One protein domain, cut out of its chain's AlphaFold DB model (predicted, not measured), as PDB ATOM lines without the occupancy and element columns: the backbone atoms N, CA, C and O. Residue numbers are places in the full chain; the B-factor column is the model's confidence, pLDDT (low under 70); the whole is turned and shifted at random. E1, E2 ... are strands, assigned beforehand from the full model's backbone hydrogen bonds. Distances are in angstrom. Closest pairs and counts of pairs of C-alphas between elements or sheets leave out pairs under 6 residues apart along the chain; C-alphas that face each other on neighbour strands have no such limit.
ATOM      1  N   SER A  72     215.347 167.196 203.772       94.25
ATOM      2  CA  SER A  72     214.200 167.506 202.928       94.25
ATOM      3  C   SER A  72     213.921 168.998 203.027       94.25
ATOM      4  O   SER A  72     213.909 169.558 204.123       94.25
ATOM      5  N   ARG A  73     213.741 169.650 201.874       91.38
ATOM      6  CA  ARG A  73     213.643 171.115 201.784       91.38
ATOM      7  C   ARG A  73     212.237 171.644 202.053       91.38
ATOM      8  O   ARG A  73     212.101 172.745 202.568       91.38
ATOM      9  N   GLU A  74     211.211 170.867 201.714       88.44
ATOM     10  CA  GLU A  74     209.812 171.330 201.740       88.44
ATOM     11  C   GLU A  74     208.859 170.375 202.470       88.44
ATOM     12  O   GLU A  74     207.806 170.795 202.945       88.44
ATOM     13  N   ALA A  75     209.214 169.094 202.580       89.81
ATOM     14  CA  ALA A  75     208.318 168.045 203.063       89.81
ATOM     15  C   ALA A  75     208.929 167.243 204.228       89.81
ATOM     16  O   ALA A  75     210.138 167.312 204.455       89.81
ATOM     17  N   PRO A  76     208.136 166.441 204.958       92.25
ATOM     18  CA  PRO A  76     208.664 165.538 205.979       92.25
ATOM     19  C   PRO A  76     209.652 164.506 205.424       92.25
ATOM     20  O   PRO A  76     209.559 164.096 204.265       92.25
ATOM     21  N   ILE A  77     210.539 164.010 206.287       95.62
ATOM     22  CA  ILE A  77     211.324 162.802 206.007       95.62
ATOM     23  C   ILE A  77     210.496 161.592 206.446       95.62
ATOM     24  O   ILE A  77     210.026 161.533 207.587       95.62
ATOM     25  N   TYR A  78     210.332 160.618 205.549       93.62
ATOM     26  CA  TYR A  78     209.570 159.400 205.812       93.62
ATOM     27  C   TYR A  78     210.476 158.176 205.909       93.62
ATOM     28  O   TYR A  78     211.271 157.917 205.008       93.62
ATOM     29  N   LEU A  79     210.299 157.388 206.971       93.88
ATOM     30  CA  LEU A  79     210.897 156.059 207.107       93.88
ATOM     31  C   LEU A  79     209.781 155.018 207.165       93.88
ATOM     32  O   LEU A  79     208.996 155.004 208.116       93.88
ATOM     33  N   SER A  80     209.722 154.144 206.162       92.44
ATOM     34  CA  SER A  80     208.623 153.188 205.993       92.44
ATOM     35  C   SER A  80     209.098 151.748 206.192       92.44
ATOM     36  O   SER A  80     209.561 151.114 205.240       92.44
ATOM     37  N   PRO A  81     209.041 151.202 207.418       92.50
ATOM     38  CA  PRO A  81     209.440 149.826 207.662       92.50
ATOM     39  C   PRO A  81     208.436 148.825 207.078       92.50
ATOM     40  O   PRO A  81     207.224 148.990 207.188       92.50
ATOM     41  N   ASN A  82     208.958 147.716 206.548       91.25
ATOM     42  CA  ASN A  82     208.191 146.506 206.232       91.25
ATOM     43  C   ASN A  82     206.964 146.719 205.317       91.25
ATOM     44  O   ASN A  82     205.909 146.122 205.531       91.25
ATOM     45  N   THR A  83     207.124 147.532 204.268       89.69
ATOM     46  CA  THR A  83     206.058 147.910 203.318       89.69
ATOM     47  C   THR A  83     205.421 146.738 202.568       89.69
ATOM     48  O   THR A  83     204.329 146.878 202.033       89.69
ATOM     49  N   LYS A  84     206.082 145.572 202.525       90.88
ATOM     50  CA  LYS A  84     205.572 144.369 201.850       90.88
ATOM     51  C   LYS A  84     204.781 143.434 202.768       90.88
ATOM     52  O   LYS A  84     203.789 142.866 202.328       90.88
ATOM     53  N   ASN A  85     205.230 143.214 204.011       92.50
ATOM     54  CA  ASN A  85     204.664 142.155 204.867       92.50
ATOM     55  C   ASN A  85     203.676 142.671 205.920       92.50
ATOM     56  O   ASN A  85     203.164 141.871 206.707       92.50
ATOM     57  N   LYS A  86     203.445 143.986 205.996       89.25
ATOM     58  CA  LYS A  86     202.476 144.593 206.916       89.25
ATOM     59  C   LYS A  86     201.471 145.435 206.129       89.25
ATOM     60  O   LYS A  86     201.902 146.198 205.268       89.25
ATOM     61  N   PRO A  87     200.159 145.290 206.397       85.56
ATOM     62  CA  PRO A  87     199.139 146.095 205.738       85.56
ATOM     63  C   PRO A  87     199.212 147.557 206.194       85.56
ATOM     64  O   PRO A  87     199.706 147.851 207.286       85.56
ATOM     65  N   GLY A  88     198.666 148.448 205.367       81.88
ATOM     66  CA  GLY A  88     198.574 149.879 205.645       81.88
ATOM     67  C   GLY A  88     199.885 150.643 205.450       81.88
ATOM     68  O   GLY A  88     200.968 150.075 205.271       81.88
ATOM     69  N   LEU A  89     199.779 151.969 205.499       83.12
ATOM     70  CA  LEU A  89     200.914 152.872 205.353       83.12
ATOM     71  C   LEU A  89     201.690 153.001 206.681       83.12
ATOM     72  O   LEU A  89     201.497 153.892 207.504       83.12
ATOM     73  N   ASN A  90     202.618 152.072 206.901       87.94
ATOM     74  CA  ASN A  90     203.481 152.060 208.082       87.94
ATOM     75  C   ASN A  90     204.660 153.018 207.885       87.94
ATOM     76  O   ASN A  90     205.681 152.626 207.325       87.94
ATOM     77  N   ARG A  91     204.524 154.269 208.333       88.94
ATOM     78  CA  ARG A  91     205.578 155.287 208.210       88.94
ATOM     79  C   ARG A  91     205.820 156.050 209.505       88.94
ATOM     80  O   ARG A  91     204.874 156.479 210.167       88.94
ATOM     81  N   PHE A  92     207.094 156.260 209.815       93.62
ATOM     82  CA  PHE A  92     207.523 157.342 210.688       93.62
ATOM     83  C   PHE A  92     207.621 158.619 209.868       93.62
ATOM     84  O   PHE A  92     208.240 158.616 208.803       93.62
ATOM     85  N   ALA A  93     207.033 159.697 210.370       93.44
ATOM     86  CA  ALA A  93     207.183 161.024 209.798       93.44
ATOM     87  C   ALA A  93     208.008 161.892 210.747       93.44
ATOM     88  O   ALA A  93     207.583 162.171 211.870       93.44
ATOM     89  N   PHE A  94     209.178 162.311 210.268       95.88
ATOM     90  CA  PHE A  94     209.998 163.336 210.897       95.88
ATOM     91  C   PHE A  94     209.600 164.663 210.270       95.88
ATOM     92  O   PHE A  94     209.882 164.920 209.097       95.88
ATOM     93  N   THR A  95     208.866 165.464 211.031       93.62
ATOM     94  CA  THR A  95     208.254 166.695 210.531       93.62
ATOM     95  C   THR A  95     208.391 167.828 211.536       93.62
ATOM     96  O   THR A  95     208.816 167.631 212.674       93.62
ATOM     97  N   LEU A  96     208.032 169.024 211.097       92.81
ATOM     98  CA  LEU A  96     208.076 170.253 211.866       92.81
ATOM     99  C   LEU A  96     206.654 170.793 212.074       92.81
ATOM    100  O   LEU A  96     205.773 170.549 211.247       92.81
ATOM    101  N   SER A  97     206.407 171.525 213.164       89.75
ATOM    102  CA  SER A  97     205.152 172.274 213.299       89.75
ATOM    103  C   SER A  97     205.071 173.368 212.249       89.75
ATOM    104  O   SER A  97     206.064 174.032 211.949       89.75
ATOM    105  N   ASN A  98     203.851 173.634 211.794       84.06
ATOM    106  CA  ASN A  98     203.553 174.884 211.120       84.06
ATOM    107  C   ASN A  98     203.641 176.021 212.152       84.06
ATOM    108  O   ASN A  98     202.852 176.048 213.097       84.06
ATOM    109  N   ALA A  99     204.652 176.878 212.035       80.94
ATOM    110  CA  ALA A  99     204.923 177.949 212.987       80.94
ATOM    111  C   ALA A  99     205.441 179.194 212.262       80.94
ATOM    112  O   ALA A  99     206.284 179.086 211.374       80.94
ATOM    113  N   ASP A 100     204.991 180.366 212.708       76.94
ATOM    114  CA  ASP A 100     205.337 181.661 212.108       76.94
ATOM    115  C   ASP A 100     206.743 182.156 212.500       76.94
ATOM    116  O   ASP A 100     207.217 183.177 212.001       76.94
ATOM    117  N   SER A 101     207.434 181.447 213.401       80.88
ATOM    118  CA  SER A 101     208.765 181.815 213.882       80.88
ATOM    119  C   SER A 101     209.720 180.621 213.942       80.88
ATOM    120  O   SER A 101     209.356 179.512 214.337       80.88
ATOM    121  N   ALA A 102     210.992 180.861 213.599       79.94
ATOM    122  CA  ALA A 102     212.013 179.814 213.491       79.94
ATOM    123  C   ALA A 102     212.304 179.074 214.812       79.94
ATOM    124  O   ALA A 102     212.852 177.968 214.789       79.94
ATOM    125  N   TYR A 103     211.968 179.682 215.953       80.44
ATOM    126  CA  TYR A 103     212.186 179.132 217.292       80.44
ATOM    127  C   TYR A 103     210.952 178.413 217.873       80.44
ATOM    128  O   TYR A 103     211.088 177.731 218.887       80.44
ATOM    129  N   GLU A 104     209.777 178.527 217.241       81.50
ATOM    130  CA  GLU A 104     208.536 177.806 217.598       81.50
ATOM    131  C   GLU A 104     208.245 176.619 216.671       81.50
ATOM    132  O   GLU A 104     207.257 175.905 216.847       81.50
ATOM    133  N   THR A 105     209.125 176.385 215.699       91.12
ATOM    134  CA  THR A 105     209.098 175.239 214.792       91.12
ATOM    135  C   THR A 105     209.526 173.955 215.516       91.12
ATOM    136  O   THR A 105     210.654 173.490 215.370       91.12
ATOM    137  N   ASP A 106     208.650 173.397 216.343       93.19
ATOM    138  CA  ASP A 106     208.900 172.164 217.084       93.19
ATOM    139  C   ASP A 106     209.020 170.951 216.149       93.19
ATOM    140  O   ASP A 106     208.359 170.877 215.115       93.19
ATOM    141  N   GLY A 107     209.862 169.991 216.525       94.38
ATOM    142  CA  GLY A 107     210.051 168.745 215.786       94.38
ATOM    143  C   GLY A 107     209.087 167.659 216.249       94.38
ATOM    144  O   GLY A 107     208.744 167.583 217.428       94.38
ATOM    145  N   TYR A 108     208.682 166.789 215.333       95.12
ATOM    146  CA  TYR A 108     207.789 165.673 215.612       95.12
ATOM    147  C   TYR A 108     208.352 164.376 215.058       95.12
ATOM    148  O   TYR A 108     208.873 164.341 213.944       95.12
ATOM    149  N   ILE A 109     208.165 163.309 215.829       95.75
ATOM    150  CA  ILE A 109     208.259 161.933 215.351       95.75
ATOM    151  C   ILE A 109     206.866 161.334 215.498       95.75
ATOM    152  O   ILE A 109     206.420 161.054 216.614       95.75
ATOM    153  N   MET A 110     206.178 161.178 214.371       94.00
ATOM    154  CA  MET A 110     204.820 160.636 214.316       94.00
ATOM    155  C   MET A 110     204.826 159.237 213.715       94.00
ATOM    156  O   MET A 110     205.638 158.953 212.835       94.00
ATOM    157  N   PHE A 111     203.892 158.386 214.136       92.06
ATOM    158  CA  PHE A 111     203.725 157.048 213.571       92.06
ATOM    159  C   PHE A 111     202.251 156.699 213.320       92.06
ATOM    160  O   PHE A 111     201.369 157.114 214.073       92.06
ATOM    161  N   GLY A 112     201.996 155.910 212.270       78.00
ATOM    162  CA  GLY A 112     200.709 155.234 212.047       78.00
ATOM    163  C   GLY A 112     199.658 156.025 211.262       78.00
ATOM    164  O   GLY A 112     198.523 156.105 211.707       78.00
ATOM    165  N   SER A 113     200.020 156.610 210.116       68.00
ATOM    166  CA  SER A 113     199.073 157.278 209.202       68.00
ATOM    167  C   SER A 113     198.729 156.351 208.036       68.00
ATOM    168  O   SER A 113     199.634 155.996 207.293       68.00
ATOM    169  N   ASP A 114     197.453 156.002 207.861       59.53
ATOM    170  CA  ASP A 114     196.930 155.350 206.646       59.53
ATOM    171  C   ASP A 114     196.542 156.420 205.595       59.53
ATOM    172  O   ASP A 114     196.415 157.592 205.955       59.53
ATOM    173  N   GLU A 115     196.387 156.070 204.311       59.16
ATOM    174  CA  GLU A 115     196.261 157.024 203.180       59.16
ATOM    175  C   GLU A 115     195.131 158.064 203.351       59.16
ATOM    176  O   GLU A 115     195.181 159.131 202.744       59.16
ATOM    177  N   ASN A 116     194.167 157.797 204.243       63.62
ATOM    178  CA  ASN A 116     193.063 158.691 204.612       63.62
ATOM    179  C   ASN A 116     192.911 158.930 206.134       63.62
ATOM    180  O   ASN A 116     191.887 159.457 206.571       63.62
ATOM    181  N   TYR A 117     193.893 158.544 206.958       63.59
ATOM    182  CA  TYR A 117     193.803 158.599 208.424       63.59
ATOM    183  C   TYR A 117     194.936 159.403 209.075       63.59
ATOM    184  O   TYR A 117     196.078 159.448 208.607       63.59
ATOM    185  N   LYS A 118     194.594 160.020 210.212       76.56
ATOM    186  CA  LYS A 118     195.522 160.723 211.107       76.56
ATOM    187  C   LYS A 118     196.564 159.751 211.668       76.56
ATOM    188  O   LYS A 118     196.326 158.548 211.720       76.56
ATOM    189  N   TYR A 119     197.703 160.279 212.112       87.31
ATOM    190  CA  TYR A 119     198.685 159.491 212.864       87.31
ATOM    191  C   TYR A 119     198.054 158.919 214.145       87.31
ATOM    192  O   TYR A 119     197.037 159.420 214.613       87.31
ATOM    193  N   GLY A 120     198.651 157.889 214.743       87.88
ATOM    194  CA  GLY A 120     198.174 157.366 216.026       87.88
ATOM    195  C   GLY A 120     198.568 158.285 217.184       87.88
ATOM    196  O   GLY A 120     197.731 158.907 217.837       87.88
ATOM    197  N   ALA A 121     199.875 158.390 217.415       90.94
ATOM    198  CA  ALA A 121     200.484 159.266 218.407       90.94
ATOM    199  C   ALA A 121     201.918 159.601 217.983       90.94
ATOM    200  O   ALA A 121     202.460 159.035 217.026       90.94
ATOM    201  N   GLY A 122     202.546 160.511 218.714       94.12
ATOM    202  CA  GLY A 122     203.937 160.847 218.478       94.12
ATOM    203  C   GLY A 122     204.595 161.541 219.649       94.12
ATOM    204  O   GLY A 122     203.984 161.798 220.690       94.12
ATOM    205  N   LEU A 123     205.865 161.861 219.438       95.75
ATOM    206  CA  LEU A 123     206.647 162.695 220.333       95.75
ATOM    207  C   LEU A 123     206.875 164.048 219.681       95.75
ATOM    208  O   LEU A 123     207.325 164.131 218.539       95.75
ATOM    209  N   ARG A 124     206.592 165.102 220.440       94.06
ATOM    210  CA  ARG A 124     206.926 166.481 220.104       94.06
ATOM    211  C   ARG A 124     208.167 166.891 220.876       94.06
ATOM    212  O   ARG A 124     208.184 166.807 222.104       94.06
ATOM    213  N   PHE A 125     209.158 167.387 220.157       94.88
ATOM    214  CA  PHE A 125     210.410 167.918 220.670       94.88
ATOM    215  C   PHE A 125     210.393 169.425 220.496       94.88
ATOM    216  O   PHE A 125     210.364 169.928 219.370       94.88
ATOM    217  N   SER A 126     210.391 170.161 221.604       91.69
ATOM    218  CA  SER A 126     210.365 171.611 221.489       91.69
ATOM    219  C   SER A 126     211.698 172.155 220.980       91.69
ATOM    220  O   SER A 126     212.741 171.856 221.559       91.69
ATOM    221  N   LYS A 127     211.660 172.987 219.932       89.81
ATOM    222  CA  LYS A 127     212.855 173.613 219.340       89.81
ATOM    223  C   LYS A 127     213.359 174.807 220.152       89.81
ATOM    224  O   LYS A 127     214.509 175.222 220.025       89.81
ATOM    225  N   ARG A 128     212.514 175.359 221.021       84.81
ATOM    226  CA  ARG A 128     212.863 176.495 221.873       84.81
ATOM    227  C   ARG A 128     214.008 176.112 222.820       84.81
ATOM    228  O   ARG A 128     213.828 175.272 223.702       84.81
ATOM    229  N   SER A 129     215.153 176.785 222.667       71.38
ATOM    230  CA  SER A 129     216.455 176.440 223.275       71.38
ATOM    231  C   SER A 129     216.440 176.229 224.793       71.38
ATOM    232  O   SER A 129     217.260 175.489 225.320       71.38
ATOM    233  N   ASN A 130     215.485 176.839 225.497       65.12
ATOM    234  CA  ASN A 130     215.426 176.835 226.959       65.12
ATOM    235  C   ASN A 130     214.282 175.972 227.527       65.12
ATOM    236  O   ASN A 130     213.972 176.089 228.710       65.12
ATOM    237  N   LYS A 131     213.605 175.150 226.707       76.12
ATOM    238  CA  LYS A 131     212.436 174.366 227.153       76.12
ATOM    239  C   LYS A 131     212.763 172.907 227.480       76.12
ATOM    240  O   LYS A 131     212.127 172.357 228.373       76.12
ATOM    241  N   GLY A 132     213.699 172.281 226.752       83.94
ATOM    242  CA  GLY A 132     214.087 170.871 226.940       83.94
ATOM    243  C   GLY A 132     212.899 169.900 227.009       83.94
ATOM    244  O   GLY A 132     212.939 168.921 227.748       83.94
ATOM    245  N   LEU A 133     211.795 170.224 226.326       89.56
ATOM    246  CA  LEU A 133     210.500 169.593 226.551       89.56
ATOM    247  C   LEU A 133     210.209 168.551 225.479       89.56
ATOM    248  O   LEU A 133     210.145 168.879 224.293       89.56
ATOM    249  N   VAL A 134     209.933 167.337 225.947       92.69
ATOM    250  CA  VAL A 134     209.339 166.261 225.160       92.69
ATOM    251  C   VAL A 134     207.905 166.057 225.622       92.69
ATOM    252  O   VAL A 134     207.633 165.992 226.822       92.69
ATOM    253  N   GLN A 135     206.978 165.989 224.673       92.56
ATOM    254  CA  GLN A 135     205.559 165.770 224.946       92.56
ATOM    255  C   GLN A 135     205.044 164.618 224.104       92.56
ATOM    256  O   GLN A 135     205.471 164.443 222.965       92.56
ATOM    257  N   VAL A 136     204.071 163.890 224.639       93.56
ATOM    258  CA  VAL A 136     203.248 163.000 223.827       93.56
ATOM    259  C   VAL A 136     202.170 163.834 223.152       93.56
ATOM    260  O   VAL A 136     201.562 164.716 223.771       93.56
ATOM    261  N   VAL A 137     201.959 163.563 221.873       93.38
ATOM    262  CA  VAL A 137     200.899 164.162 221.070       93.38
ATOM    263  C   VAL A 137     200.004 163.079 220.498       93.38
ATOM    264  O   VAL A 137     200.445 161.953 220.270       93.38
ATOM    265  N   ASN A 138     198.740 163.423 220.278       90.88
ATOM    266  CA  ASN A 138     197.794 162.556 219.586       90.88
ATOM    267  C   ASN A 138     197.962 162.667 218.056       90.88
ATOM    268  O   ASN A 138     198.822 163.398 217.558       90.88
ATOM    269  N   GLY A 139     197.112 161.972 217.302       88.94
ATOM    270  CA  GLY A 139     197.101 162.001 215.837       88.94
ATOM    271  C   GLY A 139     196.916 163.365 215.175       88.94
ATOM    272  O   GLY A 139     197.263 163.527 214.006       88.94
ATOM    273  N   ASP A 140     196.406 164.337 215.930       88.69
ATOM    274  CA  ASP A 140     196.209 165.729 215.524       88.69
ATOM    275  C   ASP A 140     197.379 166.637 215.904       88.69
ATOM    276  O   ASP A 140     197.260 167.859 215.837       88.69
ATOM    277  N   TYR A 141     198.511 166.062 216.323       89.56
ATOM    278  CA  TYR A 141     199.676 166.803 216.816       89.56
ATOM    279  C   TYR A 141     199.384 167.627 218.085       89.56
ATOM    280  O   TYR A 141     200.208 168.435 218.522       89.56
ATOM    281  N   ALA A 142     198.226 167.410 218.716       88.38
ATOM    282  CA  ALA A 142     197.796 168.152 219.886       88.38
ATOM    283  C   ALA A 142     198.380 167.541 221.165       88.38
ATOM    284  O   ALA A 142     198.361 166.328 221.386       88.38
ATOM    285  N   THR A 143     198.884 168.406 222.042       85.81
ATOM    286  CA  THR A 143     199.408 168.020 223.357       85.81
ATOM    287  C   THR A 143     198.299 168.008 224.400       85.81
ATOM    288  O   THR A 143     197.493 168.939 224.453       85.81
ATOM    289  N   GLY A 144     198.313 167.031 225.309       72.62
ATOM    290  CA  GLY A 144     197.383 166.989 226.441       72.62
ATOM    291  C   GLY A 144     195.920 166.723 226.065       72.62
ATOM    292  O   GLY A 144     195.040 167.022 226.872       72.62
ATOM    293  N   GLY A 145     195.683 166.197 224.858       70.44
ATOM    294  CA  GLY A 145     194.513 165.370 224.559       70.44
ATOM    295  C   GLY A 145     194.723 163.932 225.048       70.44
ATOM    296  O   GLY A 145     195.608 163.688 225.875       70.44
ATOM    297  N   ASP A 146     193.955 162.985 224.507       75.94
ATOM    298  CA  ASP A 146     193.964 161.569 224.910       75.94
ATOM    299  C   ASP A 146     195.296 160.885 224.566       75.94
ATOM    300  O   ASP A 146     195.490 160.314 223.494       75.94
ATOM    301  N   THR A 147     196.255 161.001 225.482       85.38
ATOM    302  CA  THR A 147     197.630 160.523 225.330       85.38
ATOM    303  C   THR A 147     198.082 159.864 226.626       85.38
ATOM    304  O   THR A 147     197.851 160.391 227.712       85.38
ATOM    305  N   THR A 148     198.722 158.701 226.507       84.19
ATOM    306  CA  THR A 148     199.163 157.891 227.651       84.19
ATOM    307  C   THR A 148     200.626 157.506 227.477       84.19
ATOM    308  O   THR A 148     201.056 157.182 226.373       84.19
ATOM    309  N   ILE A 149     201.385 157.543 228.576       87.31
ATOM    310  CA  ILE A 149     202.714 156.928 228.667       87.31
ATOM    311  C   ILE A 149     202.566 155.688 229.541       87.31
ATOM    312  O   ILE A 149     202.384 155.806 230.751       87.31
ATOM    313  N   GLU A 150     202.647 154.513 228.925       84.44
ATOM    314  CA  GLU A 150     202.684 153.235 229.634       84.44
ATOM    315  C   GLU A 150     204.147 152.825 229.867       84.44
ATOM    316  O   GLU A 150     204.941 152.766 228.927       84.44
ATOM    317  N   SER A 151     204.531 152.609 231.130       85.94
ATOM    318  CA  SER A 151     205.904 152.280 231.534       85.94
ATOM    319  C   SER A 151     205.916 151.410 232.792       85.94
ATOM    320  O   SER A 151     205.035 151.537 233.637       85.94
TER     321      SER A 151
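Overview. This is residues 72 to 151 of the 335 residues of the protein "Structural protein" of Staphylococcus aureus (UniProt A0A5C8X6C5). Little regular structure is here: one strongly twisted sheet of five short strands, E1 to E5 side by side in chain order, with loops reaching beyond the strands' ends. The 80 printed residues include 23 in this all-strand meander, each strand the antiparallel neighbour of the one before. The whole is only just compact, close to loose, radius of gyration of the C-alphas 13.6 A, spans 42 by 35 by 21 A.

Arrangement. Start at edge strand E1, residues 77 to 79; its hairpin partner E2, residues 92 to 96, has O 94 3.0 A from N 77. E3, residues 107 to 111, forms a hairpin with E2, N 93 and O 110 being 2.9 A apart. E4, residues 121 to 125, follows, with N 109 and O 123 at 3.0 A. Edge strand E5, residues 134 to 138, has O 135 2.8 A from N 124. These pairs are within hydrogen-bond range. E1 and E5 are apart.

Along the chain. Find C-alpha 77 at (211.324, 162.802, 206.007); E1 runs 6.8 A. E2 measures 13.0 A, E3 13.5 A, E4 13.4 A; E5, 13.3 A, ends at (197.794, 162.556, 219.586).

Size, cuts and confidence. The farthest C-alphas, Asn 85 and Asn 130, are 42.5 A apart. The printed part has no cut; E1 to E2 is a long link. Look for pLDDT under 70 at residues 113 to 117 and 130.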